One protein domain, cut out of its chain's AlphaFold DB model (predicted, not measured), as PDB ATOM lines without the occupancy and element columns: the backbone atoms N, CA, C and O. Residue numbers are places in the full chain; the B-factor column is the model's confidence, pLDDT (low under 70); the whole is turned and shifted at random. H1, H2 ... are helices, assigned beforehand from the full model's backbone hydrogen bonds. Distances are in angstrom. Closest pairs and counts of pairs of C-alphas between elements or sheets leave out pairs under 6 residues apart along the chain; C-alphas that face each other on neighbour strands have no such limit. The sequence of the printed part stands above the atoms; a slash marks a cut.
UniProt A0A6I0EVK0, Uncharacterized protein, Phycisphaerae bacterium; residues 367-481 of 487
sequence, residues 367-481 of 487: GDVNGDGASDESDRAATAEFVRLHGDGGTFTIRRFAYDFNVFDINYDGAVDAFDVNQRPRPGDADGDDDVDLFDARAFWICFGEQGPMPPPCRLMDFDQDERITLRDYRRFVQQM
ATOM      1  N   GLY A 367      89.373 152.013 117.942       92.12
ATOM      2  CA  GLY A 367      90.755 151.763 118.327       92.12
ATOM      3  C   GLY A 367      91.279 150.361 118.006       92.12
ATOM      4  O   GLY A 367      92.409 150.071 118.387       92.12
ATOM      5  N   ASP A 368      90.504 149.493 117.349       95.44
ATOM      6  CA  ASP A 368      90.972 148.207 116.806       95.44
ATOM      7  C   ASP A 368      91.591 148.433 115.418       95.44
ATOM      8  O   ASP A 368      90.963 148.253 114.374       95.44
ATOM      9  N   VAL A 369      92.832 148.909 115.392       95.94
ATOM     10  CA  VAL A 369      93.537 149.260 114.146       95.94
ATOM     11  C   VAL A 369      94.120 148.034 113.440       95.94
ATOM     12  O   VAL A 369      94.624 148.140 112.316       95.94
ATOM     13  N   ASN A 370      94.086 146.870 114.094       95.12
ATOM     14  CA  ASN A 370      94.623 145.618 113.574       95.12
ATOM     15  C   ASN A 370      93.529 144.644 113.069       95.12
ATOM     16  O   ASN A 370      93.841 143.772 112.253       95.12
ATOM     17  N   GLY A 371      92.269 144.856 113.459       95.31
ATOM     18  CA  GLY A 371      91.089 144.101 113.037       95.31
ATOM     19  C   GLY A 371      90.880 142.776 113.774       95.31
ATOM     20  O   GLY A 371      90.303 141.857 113.189       95.31
ATOM     21  N   ASP A 372      91.370 142.619 115.007       94.81
ATOM     22  CA  ASP A 372      91.230 141.377 115.788       94.81
ATOM     23  C   ASP A 372      89.964 141.318 116.665       94.81
ATOM     24  O   ASP A 372      89.679 140.289 117.294       94.81
ATOM     25  N   GLY A 373      89.158 142.380 116.646       93.75
ATOM     26  CA  GLY A 373      87.923 142.519 117.406       93.75
ATOM     27  C   GLY A 373      88.112 143.100 118.803       93.75
ATOM     28  O   GLY A 373      87.161 143.074 119.592       93.75
ATOM     29  N   ALA A 374      89.299 143.608 119.136       91.50
ATOM     30  CA  ALA A 374      89.577 144.287 120.389       91.50
ATOM     31  C   ALA A 374      90.401 145.563 120.162       91.50
ATOM     32  O   ALA A 374      91.202 145.646 119.250       91.50
ATOM     33  N   SER A 375      90.219 146.559 121.033       89.88
ATOM     34  CA  SER A 375      91.151 147.687 121.146       89.88
ATOM     35  C   SER A 375      92.025 147.470 122.378       89.88
ATOM     36  O   SER A 375      91.559 147.596 123.521       89.88
ATOM     37  N   ASP A 376      93.277 147.062 122.168       86.31
ATOM     38  CA  ASP A 376      94.179 146.654 123.242       86.31
ATOM     39  C   ASP A 376      95.604 147.256 123.152       86.31
ATOM     40  O   ASP A 376      95.814 148.363 122.664       86.31
ATOM     41  N   GLU A 377      96.594 146.630 123.802       89.56
ATOM     42  CA  GLU A 377      97.982 147.126 123.787       89.56
ATOM     43  C   GLU A 377      98.682 146.913 122.436       89.56
ATOM     44  O   GLU A 377      99.598 147.663 122.100       89.56
ATOM     45  N   SER A 378      98.264 145.903 121.673       94.94
ATOM     46  CA  SER A 378      98.739 145.637 120.318       94.94
ATOM     47  C   SER A 378      98.386 146.802 119.394       94.94
ATOM     48  O   SER A 378      99.264 147.303 118.690       94.94
ATOM     49  N   ASP A 379      97.154 147.311 119.477       95.44
ATOM     50  CA  ASP A 379      96.696 148.462 118.691       95.44
ATOM     51  C   ASP A 379      97.459 149.731 119.039       95.44
ATOM     52  O   ASP A 379      97.993 150.404 118.161       95.44
ATOM     53  N   ARG A 380      97.627 150.008 120.335       92.62
ATOM     54  CA  ARG A 380      98.441 151.142 120.794       92.62
ATOM     55  C   ARG A 380      99.874 151.060 120.287       92.62
ATOM     56  O   ARG A 380     100.446 152.072 119.879       92.62
ATOM     57  N   ALA A 381     100.471 149.869 120.330       95.19
ATOM     58  CA  ALA A 381     101.814 149.650 119.813       95.19
ATOM     59  C   ALA A 381     101.871 149.865 118.293       95.19
ATOM     60  O   ALA A 381     102.845 150.445 117.809       95.19
ATOM     61  N   ALA A 382     100.834 149.455 117.554       96.25
ATOM     62  CA  ALA A 382     100.716 149.685 116.118       96.25
ATOM     63  C   ALA A 382     100.582 151.182 115.784       96.25
ATOM     64  O   ALA A 382     101.346 151.680 114.956       96.25
ATOM     65  N   THR A 383      99.716 151.923 116.483       96.25
ATOM     66  CA  THR A 383      99.574 153.383 116.339       96.25
ATOM     67  C   THR A 383     100.878 154.105 116.684       96.25
ATOM     68  O   THR A 383     101.346 154.960 115.932       96.25
ATOM     69  N   ALA A 384     101.536 153.730 117.787       95.88
ATOM     70  CA  ALA A 384     102.808 154.328 118.193       95.88
ATOM     71  C   ALA A 384     103.914 154.087 117.159       95.88
ATOM     72  O   ALA A 384     104.716 154.982 116.874       95.88
ATOM     73  N   GLU A 385     103.960 152.883 116.591       97.19
ATOM     74  CA  GLU A 385     104.894 152.537 115.526       97.19
ATOM     75  C   GLU A 385     104.603 153.328 114.246       97.19
ATOM     76  O   GLU A 385     105.542 153.834 113.627       97.19
ATOM     77  N   PHE A 386     103.329 153.512 113.886       96.44
ATOM     78  CA  PHE A 386     102.932 154.344 112.753       96.44
ATOM     79  C   PHE A 386     103.421 155.790 112.921       96.44
ATOM     80  O   PHE A 386     104.142 156.296 112.057       96.44
ATOM     81  N   VAL A 387     103.140 156.432 114.062       96.75
ATOM     82  CA  VAL A 387     103.622 157.794 114.365       96.75
ATOM     83  C   VAL A 387     105.148 157.867 114.314       96.75
ATOM     84  O   VAL A 387     105.710 158.812 113.762       96.75
ATOM     85  N   ARG A 388     105.851 156.857 114.841       97.06
ATOM     86  CA  ARG A 388     107.321 156.805 114.817       97.06
ATOM     87  C   ARG A 388     107.885 156.725 113.394       97.06
ATOM     88  O   ARG A 388     108.991 157.214 113.155       97.06
ATOM     89  N   LEU A 389     107.185 156.053 112.481       96.75
ATOM     90  CA  LEU A 389     107.623 155.838 111.101       96.75
ATOM     91  C   LEU A 389     107.234 156.983 110.162       96.75
ATOM     92  O   LEU A 389     108.015 157.314 109.267       96.75
ATOM     93  N   HIS A 390     106.055 157.570 110.360       95.81
ATOM     94  CA  HIS A 390     105.437 158.501 109.414       95.81
ATOM     95  C   HIS A 390     105.269 159.924 109.958       95.81
ATOM     96  O   HIS A 390     105.155 160.860 109.168       95.81
ATOM     97  N   GLY A 391     105.277 160.109 111.279       95.31
ATOM     98  CA  GLY A 391     105.073 161.408 111.909       95.31
ATOM     99  C   GLY A 391     106.302 162.318 111.832       95.31
ATOM    100  O   GLY A 391     107.426 161.907 112.130       95.31
ATOM    101  N   ASP A 392     106.083 163.589 111.499       94.38
ATOM    102  CA  ASP A 392     107.094 164.643 111.607       94.38
ATOM    103  C   ASP A 392     106.931 165.346 112.958       94.38
ATOM    104  O   ASP A 392     105.875 165.888 113.276       94.38
ATOM    105  N   GLY A 393     107.954 165.273 113.811       92.94
ATOM    106  CA  GLY A 393     107.868 165.802 115.176       92.94
ATOM    107  C   GLY A 393     106.885 165.062 116.097       92.94
ATOM    108  O   GLY A 393     106.570 165.587 117.162       92.94
ATOM    109  N   GLY A 394     106.448 163.850 115.729       93.94
ATOM    110  CA  GLY A 394     105.499 163.043 116.509       93.94
ATOM    111  C   GLY A 394     104.035 163.165 116.078       93.94
ATOM    112  O   GLY A 394     103.173 162.659 116.787       93.94
ATOM    113  N   THR A 395     103.768 163.791 114.929       95.62
ATOM    114  CA  THR A 395     102.423 163.930 114.358       95.62
ATOM    115  C   THR A 395     102.457 163.609 112.867       95.62
ATOM    116  O   THR A 395     103.317 164.106 112.136       95.62
ATOM    117  N   PHE A 396     101.521 162.794 112.395       95.19
ATOM    118  CA  PHE A 396     101.252 162.599 110.973       95.19
ATOM    119  C   PHE A 396      99.970 163.348 110.608       95.19
ATOM    120  O   PHE A 396      98.904 162.996 111.083       95.19
ATOM    121  N   THR A 397     100.062 164.389 109.782       93.25
ATOM    122  CA  THR A 397      98.881 165.142 109.330       93.25
ATOM    123  C   THR A 397      98.328 164.541 108.045       93.25
ATOM    124  O   THR A 397      99.041 164.483 107.036       93.25
ATOM    125  N   ILE A 398      97.050 164.175 108.059       91.44
ATOM    126  CA  ILE A 398      96.325 163.663 106.898       91.44
ATOM    127  C   ILE A 398      96.036 164.830 105.952       91.44
ATOM    128  O   ILE A 398      95.576 165.900 106.353       91.44
ATOM    129  N   ARG A 399      96.342 164.659 104.664       88.44
ATOM    130  CA  ARG A 399      96.144 165.713 103.660       88.44
ATOM    131  C   ARG A 399      94.957 165.354 102.792       88.44
ATOM    132  O   ARG A 399      94.906 164.257 102.271       88.44
ATOM    133  N   ARG A 400      94.081 166.326 102.507       84.81
ATOM    134  CA  ARG A 400      92.845 166.101 101.729       84.81
ATOM    135  C   ARG A 400      91.920 165.088 102.423       84.81
ATOM    136  O   ARG A 400      91.500 164.126 101.792       84.81
ATOM    137  N   PHE A 401      91.594 165.353 103.688       84.19
ATOM    138  CA  PHE A 401      90.777 164.518 104.586       84.19
ATOM    139  C   PHE A 401      89.437 164.013 103.995       84.19
ATOM    140  O   PHE A 401      88.882 162.986 104.384       84.19
ATOM    141  N   ALA A 402      88.937 164.700 102.968       79.75
ATOM    142  CA  ALA A 402      87.838 164.213 102.149       79.75
ATOM    143  C   ALA A 402      88.094 162.855 101.505       79.75
ATOM    144  O   ALA A 402      87.295 161.928 101.616       79.75
ATOM    145  N   TYR A 403      89.233 162.732 100.839       81.50
ATOM    146  CA  TYR A 403      89.613 161.547 100.080       81.50
ATOM    147  C   TYR A 403      90.568 160.655 100.862       81.50
ATOM    148  O   TYR A 403      90.617 159.456 100.607       81.50
ATOM    149  N   ASP A 404      91.323 161.253 101.779       87.75
ATOM    150  CA  ASP A 404      92.308 160.590 102.614       87.75
ATOM    151  C   ASP A 404      91.795 160.447 104.042       87.75
ATOM    152  O   ASP A 404      91.095 161.309 104.554       87.75
ATOM    153  N   PHE A 405      92.140 159.346 104.678       91.56
ATOM    154  CA  PHE A 405      91.837 159.063 106.070       91.56
ATOM    155  C   PHE A 405      92.938 158.157 106.595       91.56
ATOM    156  O   PHE A 405      93.744 157.622 105.829       91.56
ATOM    157  N   ASN A 406      92.962 157.939 107.900       94.00
ATOM    158  CA  ASN A 406      93.863 156.965 108.470       94.00
ATOM    159  C   ASN A 406      93.177 156.238 109.620       94.00
ATOM    160  O   ASN A 406      92.635 156.878 110.506       94.00
ATOM    161  N   VAL A 407      93.219 154.908 109.632       95.50
ATOM    162  CA  VAL A 407      92.644 154.101 110.717       95.50
ATOM    163  C   VAL A 407      93.313 154.385 112.065       95.50
ATOM    164  O   VAL A 407      92.715 154.160 113.112       95.50
ATOM    165  N   PHE A 408      94.552 154.885 112.044       95.62
ATOM    166  CA  PHE A 408      95.280 155.293 113.240       95.62
ATOM    167  C   PHE A 408      94.853 156.673 113.767       95.62
ATOM    168  O   PHE A 408      95.233 156.999 114.884       95.62
ATOM    169  N   ASP A 409      94.090 157.465 113.002       93.62
ATOM    170  CA  ASP A 409      93.430 158.696 113.473       93.62
ATOM    171  C   ASP A 409      92.111 158.287 114.143       93.62
ATOM    172  O   ASP A 409      91.036 158.280 113.538       93.62
ATOM    173  N   ILE A 410      92.222 157.805 115.383       91.00
ATOM    174  CA  ILE A 410      91.115 157.165 116.111       91.00
ATOM    175  C   ILE A 410      90.120 158.236 116.574       91.00
ATOM    176  O   ILE A 410      88.906 158.004 116.607       91.00
ATOM    177  N   ASN A 411      90.625 159.424 116.912       84.44
ATOM    178  CA  ASN A 411      89.798 160.547 117.337       84.44
ATOM    179  C   ASN A 411      89.168 161.321 116.156       84.44
ATOM    180  O   ASN A 411      88.270 162.129 116.401       84.44
ATOM    181  N   TYR A 412      89.587 161.009 114.922       88.00
ATOM    182  CA  TYR A 412      89.123 161.559 113.649       88.00
ATOM    183  C   TYR A 412      89.352 163.069 113.510       88.00
ATOM    184  O   TYR A 412      88.470 163.804 113.075       88.00
ATOM    185  N   ASP A 413      90.526 163.558 113.904       85.00
ATOM    186  CA  ASP A 413      90.849 164.988 113.898       85.00
ATOM    187  C   ASP A 413      91.780 165.447 112.777       85.00
ATOM    188  O   ASP A 413      92.187 166.616 112.726       85.00
ATOM    189  N   GLY A 414      92.075 164.547 111.841       88.75
ATOM    190  CA  GLY A 414      92.938 164.811 110.700       88.75
ATOM    191  C   GLY A 414      94.421 164.653 111.016       88.75
ATOM    192  O   GLY A 414      95.264 164.985 110.167       88.75
ATOM    193  N   ALA A 415      94.772 164.151 112.197       91.81
ATOM    194  CA  ALA A 415      96.136 163.850 112.575       91.81
ATOM    195  C   ALA A 415      96.242 162.506 113.306       91.81
ATOM    196  O   ALA A 415      95.338 162.076 113.995       91.81
ATOM    197  N   VAL A 416      97.393 161.848 113.153       94.06
ATOM    198  CA  VAL A 416      97.778 160.701 113.980       94.06
ATOM    199  C   VAL A 416      98.917 161.139 114.885       94.06
ATOM    200  O   VAL A 416     100.020 161.432 114.399       94.06
ATOM    201  N   ASP A 417      98.677 161.208 116.189       93.75
ATOM    202  CA  ASP A 417      99.661 161.681 117.158       93.75
ATOM    203  C   ASP A 417      99.602 160.956 118.520       93.75
ATOM    204  O   ASP A 417      99.161 159.813 118.649       93.75
ATOM    205  N   ALA A 418     100.172 161.577 119.556       90.19
ATOM    206  CA  ALA A 418     100.209 161.000 120.894       90.19
ATOM    207  C   ALA A 418      98.815 160.841 121.530       90.19
ATOM    208  O   ALA A 418      98.682 160.026 122.445       90.19
ATOM    209  N   PHE A 419      97.803 161.597 121.101       88.06
ATOM    210  CA  PHE A 419      96.429 161.414 121.546       88.06
ATOM    211  C   PHE A 419      95.874 160.089 121.030       88.06
ATOM    212  O   PHE A 419      95.352 159.345 121.852       88.06
ATOM    213  N   ASP A 420      96.092 159.721 119.766       91.19
ATOM    214  CA  ASP A 420      95.653 158.427 119.214       91.19
ATOM    215  C   ASP A 420      96.376 157.241 119.854       91.19
ATOM    216  O   ASP A 420      95.770 156.238 120.215       91.19
ATOM    217  N   VAL A 421      97.684 157.362 120.100       89.19
ATOM    218  CA  VAL A 421      98.460 156.311 120.795       89.19
ATOM    219  C   VAL A 421      97.941 156.056 122.213       89.19
ATOM    220  O   VAL A 421      97.998 154.938 122.742       89.19
ATOM    221  N   ASN A 422      97.501 157.126 122.869       80.12
ATOM    222  CA  ASN A 422      96.967 157.076 124.220       80.12
ATOM    223  C   ASN A 422      95.445 156.971 124.238       80.12
ATOM    224  O   ASN A 422      94.886 156.916 125.334       80.12
ATOM    225  N   GLN A 423      94.789 156.883 123.074       68.12
ATOM    226  CA  GLN A 423      93.370 156.611 122.994       68.12
ATOM    227  C   GLN A 423      93.109 155.160 123.422       68.12
ATOM    228  O   GLN A 423      92.942 154.235 122.641       68.12
ATOM    229  N   ARG A 424      93.031 154.996 124.741       62.50
ATOM    230  CA  ARG A 424      92.023 154.177 125.399       62.50
ATOM    231  C   ARG A 424      91.112 155.098 126.198       62.50
ATOM    232  O   ARG A 424      90.999 154.876 127.406       62.50
ATOM    233  N   PRO A 425      90.509 156.167 125.653       55.41
ATOM    234  CA  PRO A 425      89.610 156.878 126.515       55.41
ATOM    235  C   PRO A 425      88.412 155.949 126.609       55.41
ATOM    236  O   PRO A 425      87.624 155.830 125.672       55.41
ATOM    237  N   ARG A 426      88.255 155.272 127.749       65.56
ATOM    238  CA  ARG A 426      86.884 155.046 128.179       65.56
ATOM    239  C   ARG A 426      86.243 156.421 128.085       65.56
ATOM    240  O   ARG A 426      86.785 157.333 128.704       65.56
ATOM    241  N   PRO A 427      85.185 156.609 127.284       73.38
ATOM    242  CA  PRO A 427      84.484 157.879 127.284       73.38
ATOM    243  C   PRO A 427      84.257 158.300 128.742       73.38
ATOM    244  O   PRO A 427      83.796 157.494 129.559       73.38
ATOM    245  N   GLY A 428      84.703 159.509 129.080       77.44
ATOM    246  CA  GLY A 428      84.750 160.022 130.444       77.44
ATOM    247  C   GLY A 428      86.049 159.855 131.233       77.44
ATOM    248  O   GLY A 428      86.044 160.332 132.351       77.44
ATOM    249  N   ASP A 429      87.113 159.229 130.731       83.69
ATOM    250  CA  ASP A 429      88.428 159.119 131.404       83.69
ATOM    251  C   ASP A 429      89.358 160.233 130.894       83.69
ATOM    252  O   ASP A 429      90.082 160.075 129.908       83.69
ATOM    253  N   ALA A 430      89.257 161.419 131.491       82.12
ATOM    254  CA  ALA A 430      89.997 162.607 131.069       82.12
ATOM    255  C   ALA A 430      91.434 162.649 131.582       82.12
ATOM    256  O   ALA A 430      92.256 163.364 130.997       82.12
ATOM    257  N   ASP A 431      91.732 161.987 132.699       82.00
ATOM    258  CA  ASP A 431      93.077 161.990 133.276       82.00
ATOM    259  C   ASP A 431      93.924 160.763 132.891       82.00
ATOM    260  O   ASP A 431      95.134 160.745 133.159       82.00
ATOM    261  N   GLY A 432      93.336 159.834 132.132       76.69
ATOM    262  CA  GLY A 432      94.014 158.730 131.459       76.69
ATOM    263  C   GLY A 432      94.442 157.638 132.429       76.69
ATOM    264  O   GLY A 432      95.492 157.009 132.241       76.69
ATOM    265  N   ASP A 433      93.686 157.459 133.507       79.69
ATOM    266  CA  ASP A 433      94.026 156.565 134.603       79.69
ATOM    267  C   ASP A 433      93.306 155.198 134.546       79.69
ATOM    268  O   ASP A 433      93.588 154.305 135.361       79.69
ATOM    269  N   ASP A 434      92.526 154.986 133.477       76.44
ATOM    270  CA  ASP A 434      91.715 153.808 133.152       76.44
ATOM    271  C   ASP A 434      90.530 153.597 134.113       76.44
ATOM    272  O   ASP A 434      90.042 152.466 134.302       76.44
ATOM    273  N   ASP A 435      90.015 154.669 134.709       81.81
ATOM    274  CA  ASP A 435      88.679 154.726 135.285       81.81
ATOM    275  C   ASP A 435      87.906 156.008 134.923       81.81
ATOM    276  O   ASP A 435      88.320 156.774 134.071       81.81
ATOM    277  N   VAL A 436      86.659 156.094 135.390       86.38
ATOM    278  CA  VAL A 436      85.819 157.285 135.216       86.38
ATOM    279  C   VAL A 436      85.340 157.630 136.612       86.38
ATOM    280  O   VAL A 436      84.584 156.855 137.226       86.38
ATOM    281  N   ASP A 437      85.802 158.751 137.145       89.94
ATOM    282  CA  ASP A 437      85.554 159.142 138.520       89.94
ATOM    283  C   ASP A 437      85.277 160.651 138.699       89.94
ATOM    284  O   ASP A 437      84.756 161.349 137.825       89.94
ATOM    285  N   LEU A 438      85.474 161.153 139.920       90.56
ATOM    286  CA  LEU A 438      85.198 162.549 140.253       90.56
ATOM    287  C   LEU A 438      86.272 163.517 139.737       90.56
ATOM    288  O   LEU A 438      85.983 164.713 139.624       90.56
ATOM    289  N   PHE A 439      87.490 163.045 139.466       89.69
ATOM    290  CA  PHE A 439      88.523 163.831 138.804       89.69
ATOM    291  C   PHE A 439      88.126 164.100 137.356       89.69
ATOM    292  O   PHE A 439      88.173 165.261 136.936       89.69
ATOM    293  N   ASP A 440      87.577 163.104 136.667       89.38
ATOM    294  CA  ASP A 440      87.047 163.286 135.317       89.38
ATOM    295  C   ASP A 440      85.794 164.144 135.273       89.38
ATOM    296  O   ASP A 440      85.622 164.965 134.372       89.38
ATOM    297  N   ALA A 441      84.937 164.042 136.295       91.44
ATOM    298  CA  ALA A 441      83.735 164.864 136.381       91.44
ATOM    299  C   ALA A 441      84.080 166.360 136.339       91.44
ATOM    300  O   ALA A 441      83.304 167.173 135.838       91.44
ATOM    301  N   ARG A 442      85.261 166.753 136.836       92.12
ATOM    302  CA  ARG A 442      85.738 168.132 136.712       92.12
ATOM    303  C   ARG A 442      85.982 168.517 135.254       92.12
ATOM    304  O   ARG A 442      85.612 169.629 134.886       92.12
ATOM    305  N   ALA A 443      86.614 167.651 134.465       88.69
ATOM    306  CA  ALA A 443      86.821 167.880 133.039       88.69
ATOM    307  C   ALA A 443      85.476 167.939 132.304       88.69
ATOM    308  O   ALA A 443      85.234 168.902 131.580       88.69
ATOM    309  N   PHE A 444      84.555 167.020 132.619       91.75
ATOM    310  CA  PHE A 444      83.182 167.054 132.116       91.75
ATOM    311  C   PHE A 444      82.522 168.423 132.347       91.75
ATOM    312  O   PHE A 444      82.044 169.047 131.409       91.75
ATOM    313  N   TRP A 445      82.554 168.954 133.576       93.31
ATOM    314  CA  TRP A 445      81.946 170.257 133.889       93.31
ATOM    315  C   TRP A 445      82.660 171.466 133.277       93.31
ATOM    316  O   TRP A 445      82.034 172.514 133.142       93.31
ATOM    317  N   ILE A 446      83.952 171.357 132.953       90.50
ATOM    318  CA  ILE A 446      84.673 172.408 132.222       90.50
ATOM    319  C   ILE A 446      84.160 172.489 130.785       90.50
ATOM    320  O   ILE A 446      83.987 173.589 130.276       90.50
ATOM    321  N   CYS A 447      83.896 171.336 130.180       90.00
ATOM    322  CA  CYS A 447      83.473 171.225 128.794       90.00
ATOM    323  C   CYS A 447      81.939 171.284 128.608       90.00
ATOM    324  O   CYS A 447      81.440 171.489 127.505       90.00
ATOM    325  N   PHE A 448      81.167 171.115 129.686       92.12
ATOM    326  CA  PHE A 448      79.705 171.097 129.647       92.12
ATOM    327  C   PHE A 448      79.112 172.422 129.155       92.12
ATOM    328  O   PHE A 448      79.357 173.487 129.727       92.12
ATOM    329  N   GLY A 449      78.233 172.336 128.154       83.31
ATOM    330  CA  GLY A 449      77.566 173.496 127.567       83.31
ATOM    331  C   GLY A 449      78.412 174.285 126.565       83.31
ATOM    332  O   GLY A 449      77.978 175.367 126.160       83.31
ATOM    333  N   GLU A 450      79.582 173.780 126.157       71.69
ATOM    334  CA  GLU A 450      80.287 174.314 124.990       71.69
ATOM    335  C   GLU A 450      79.481 174.053 123.701       71.69
ATOM    336  O   GLU A 450      78.846 173.011 123.538       71.69
ATOM    337  N   GLN A 451      79.458 175.049 122.810       62.44
ATOM    338  CA  GLN A 451      78.836 174.992 121.483       62.44
ATOM    339  C   GLN A 451      79.893 175.402 120.451       62.44
ATOM    340  O   GLN A 451      80.371 176.538 120.498       62.44
ATOM    341  N   GLY A 452      80.263 174.502 119.539       64.38
ATOM    342  CA  GLY A 452      81.270 174.744 118.498       64.38
ATOM    343  C   GLY A 452      82.315 173.625 118.421       64.38
ATOM    344  O   GLY A 452      82.175 172.642 119.143       64.38
ATOM    345  N   PRO A 453      83.360 173.768 117.578       62.91
ATOM    346  CA  PRO A 453      84.388 172.742 117.430       62.91
ATOM    347  C   PRO A 453      85.039 172.470 118.785       62.91
ATOM    348  O   PRO A 453      85.642 173.355 119.404       62.91
ATOM    349  N   MET A 454      84.849 171.245 119.260       76.06
ATOM    350  CA  MET A 454      85.167 170.863 120.621       76.06
ATOM    351  C   MET A 454      86.687 170.834 120.831       76.06
ATOM    352  O   MET A 454      87.399 170.199 120.045       76.06
ATOM    353  N   PRO A 455      87.227 171.481 121.884       75.50
ATOM    354  CA  PRO A 455      88.640 171.361 122.215       75.50
ATOM    355  C   PRO A 455      89.024 169.879 122.373       75.50
ATOM    356  O   PRO A 455      88.247 169.131 122.969       75.50
ATOM    357  N   PRO A 456      90.227 169.442 121.952       73.69
ATOM    358  CA  PRO A 456      90.617 168.031 122.025       73.69
ATOM    359  C   PRO A 456      90.378 167.346 123.389       73.69
ATOM    360  O   PRO A 456      89.884 166.222 123.396       73.69
ATOM    361  N   PRO A 457      90.617 167.994 124.555       74.31
ATOM    362  CA  PRO A 457      90.326 167.382 125.859       74.31
ATOM    363  C   PRO A 457      88.836 167.142 126.120       74.31
ATOM    364  O   PRO A 457      88.476 166.263 126.898       74.31
ATOM    365  N   CYS A 458      87.972 167.949 125.507       84.81
ATOM    366  CA  CYS A 458      86.534 167.874 125.691       84.81
ATOM    367  C   CYS A 458      85.918 166.739 124.867       84.81
ATOM    368  O   CYS A 458      84.936 166.164 125.319       84.81
ATOM    369  N   ARG A 459      86.544 166.310 123.760       79.62
ATOM    370  CA  ARG A 459      86.061 165.176 122.944       79.62
ATOM    371  C   ARG A 459      85.913 163.871 123.734       79.62
ATOM    372  O   ARG A 459      85.114 163.021 123.376       79.62
ATOM    373  N   LEU A 460      86.642 163.716 124.843       82.75
ATOM    374  CA  LEU A 460      86.507 162.558 125.741       82.75
ATOM    375  C   LEU A 460      85.221 162.580 126.581       82.75
ATOM    376  O   LEU A 460      84.843 161.561 127.155       82.75
ATOM    377  N   MET A 461      84.588 163.747 126.692       89.06
ATOM    378  CA  MET A 461      83.368 164.000 127.462       89.06
ATOM    379  C   MET A 461      82.121 164.047 126.583       89.06
ATOM    380  O   MET A 461      81.024 164.178 127.123       89.06
ATOM    381  N   ASP A 462      82.301 163.944 125.271       84.75
ATOM    382  CA  ASP A 462      81.259 163.833 124.263       84.75
ATOM    383  C   ASP A 462      81.005 162.347 123.995       84.75
ATOM    384  O   ASP A 462      81.752 161.656 123.297       84.75
ATOM    385  N   PHE A 463      80.014 161.806 124.694       80.44
ATOM    386  CA  PHE A 463      79.769 160.373 124.711       80.44
ATOM    387  C   PHE A 463      78.937 159.917 123.522       80.44
ATOM    388  O   PHE A 463      78.949 158.717 123.230       80.44
ATOM    389  N   ASP A 464      78.141 160.796 122.915       75.81
ATOM    390  CA  ASP A 464      77.404 160.511 121.682       75.81
ATOM    391  C   ASP A 464      78.077 161.061 120.421       75.81
ATOM    392  O   ASP A 464      77.674 160.665 119.330       75.81
ATOM    393  N   GLN A 465      79.186 161.797 120.574       75.69
ATOM    394  CA  GLN A 465      80.013 162.342 119.494       75.69
ATOM    395  C   GLN A 465      79.190 163.233 118.553       75.69
ATOM    396  O   GLN A 465      79.379 163.207 117.334       75.69
ATOM    397  N   ASP A 466      78.256 164.002 119.124       77.06
ATOM    398  CA  ASP A 466      77.455 165.002 118.409       77.06
ATOM    399  C   ASP A 466      78.127 166.392 118.371       77.06
ATOM    400  O   ASP A 466      77.534 167.385 117.930       77.06
ATOM    401  N   GLU A 467      79.388 166.440 118.816       80.25
ATOM    402  CA  GLU A 467      80.237 167.614 119.002       80.25
ATOM    403  C   GLU A 467      79.749 168.569 120.091       80.25
ATOM    404  O   GLU A 467      80.102 169.757 120.110       80.25
ATOM    405  N   ARG A 468      78.942 168.080 121.035       84.44
ATOM    406  CA  ARG A 468      78.428 168.870 122.153       84.44
ATOM    407  C   ARG A 468      78.479 168.052 123.425       84.44
ATOM    408  O   ARG A 468      78.450 166.839 123.441       84.44
ATOM    409  N   ILE A 469      78.567 168.759 124.546       88.19
ATOM    410  CA  ILE A 469      78.522 168.114 125.860       88.19
ATOM    411  C   ILE A 469      77.274 168.600 126.560       88.19
ATOM    412  O   ILE A 469      77.199 169.713 127.098       88.19
ATOM    413  N   THR A 470      76.266 167.744 126.506       89.25
ATOM    414  CA  THR A 470      74.898 168.001 126.923       89.25
ATOM    415  C   THR A 470      74.512 167.152 128.137       89.25
ATOM    416  O   THR A 470      75.301 166.438 128.763       89.25
ATOM    417  N   LEU A 471      73.236 167.231 128.526       90.88
ATOM    418  CA  LEU A 471      72.687 166.346 129.552       90.88
ATOM    419  C   LEU A 471      72.616 164.876 129.096       90.88
ATOM    420  O   LEU A 471      72.464 164.011 129.963       90.88
ATOM    421  N   ARG A 472      72.687 164.584 127.787       86.44
ATOM    422  CA  ARG A 472      72.744 163.208 127.269       86.44
ATOM    423  C   ARG A 472      74.100 162.586 127.595       86.44
ATOM    424  O   ARG A 472      74.127 161.536 128.240       86.44
ATOM    425  N   ASP A 473      75.177 163.322 127.351       89.81
ATOM    426  CA  ASP A 473      76.542 162.958 127.743       89.81
ATOM    427  C   ASP A 473      76.667 162.775 129.238       89.81
ATOM    428  O   ASP A 473      77.189 161.769 129.704       89.81
ATOM    429  N   TYR A 474      76.076 163.681 130.019       92.56
ATOM    430  CA  TYR A 474      76.108 163.566 131.472       92.56
ATOM    431  C   TYR A 474      75.480 162.255 131.963       92.56
ATOM    432  O   TYR A 474      75.982 161.630 132.900       92.56
ATOM    433  N   ARG A 475      74.386 161.796 131.336       89.88
ATOM    434  CA  ARG A 475      73.781 160.503 131.693       89.88
ATOM    435  C   ARG A 475      74.736 159.349 131.406       89.88
ATOM    436  O   ARG A 475      74.848 158.464 132.254       89.88
ATOM    437  N   ARG A 476      75.423 159.366 130.263       87.69
ATOM    438  CA  ARG A 476      76.402 158.336 129.878       87.69
ATOM    439  C   ARG A 476      77.649 158.383 130.762       87.69
ATOM    440  O   ARG A 476      78.063 157.345 131.274       87.69
ATOM    441  N   PHE A 477      78.151 159.575 131.070       90.81
ATOM    442  CA  PHE A 477      79.231 159.807 132.027       90.81
ATOM    443  C   PHE A 477      78.924 159.179 133.391       90.81
ATOM    444  O   PHE A 477      79.704 158.391 133.923       90.81
ATOM    445  N   VAL A 478      77.732 159.441 133.940       91.38
ATOM    446  CA  VAL A 478      77.306 158.858 135.221       91.38
ATOM    447  C   VAL A 478      77.187 157.331 135.154       91.38
ATOM    448  O   VAL A 478      77.456 156.663 136.151       91.38
ATOM    449  N   GLN A 479      76.802 156.764 134.008       88.44
ATOM    450  CA  GLN A 479      76.755 155.310 133.812       88.44
ATOM    451  C   GLN A 479      78.150 154.680 133.730       88.44
ATOM    452  O   GLN A 479      78.317 153.533 134.152       88.44
ATOM    453  N   GLN A 480      79.142 155.412 133.215       86.19
ATOM    454  CA  GLN A 480      80.526 154.948 133.166       86.19
ATOM    455  C   GLN A 480      81.275 155.137 134.483       86.19
ATOM    456  O   GLN A 480      82.260 154.432 134.688       86.19
ATOM    457  N   MET A 481      80.805 155.997 135.399       87.94
ATOM    458  CA  MET A 481      81.466 156.205 136.689       87.94
ATOM    459  C   MET A 481      81.633 154.892 137.466       87.94
ATOM    460  O   MET A 481      80.663 154.308 137.958       87.94
TER     461      MET A 481
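This is residues 367 to 481 of the 487 residues of an uncharacterized protein of Phycisphaerae bacterium (UniProt A0A6I0EVK0). With little regular structure, the model forms two lobes of helices and loops, H1 with short H2 and H3 with short H4 and H5, joined by residues 422 to 437. The printed part has 115 residues with five named helices, H1 to H5, holding 42 residues, and no named strand: all helix. It is compact, radius of gyration of the C-alphas 14.7 A, spanning 39 by 29 by 26 A.

H1, residues 377 to 390, touches H2, residues 418 to 421, with residues 380 to 384 alone; the closest C-alphas, of Arg 380 and Val 421, are 5.2 A apart. H3, residues 438 to 447, touches H4, residues 458 to 461, the closest C-alphas being Cys 447 and Cys 458, 5.5 A. H5, residues 471 to 480, is close to H3 but not clearly touching, closest C-alphas Phe 444 and Tyr 474, 7.9 A; they run opposite ways at a shallow tilt of 18 degrees. H2 and H3 are apart. Every O i to N i+4 pair is within hydrogen-bond range in H1 and H5, 4 of 6 in H3; H2 and H4 are too short for one.

H1 runs 19.8 A from C-alpha 377 at (97.982, 147.126, 123.787). H3 measures 14.5 A, and H5 14.3 A, ending at (80.526, 154.948, 133.166).

The printed part has no cut. Links H1 to H2 and H2 to H3 are long. Residues 423 to 426 and 451 to 453 have pLDDT under 70.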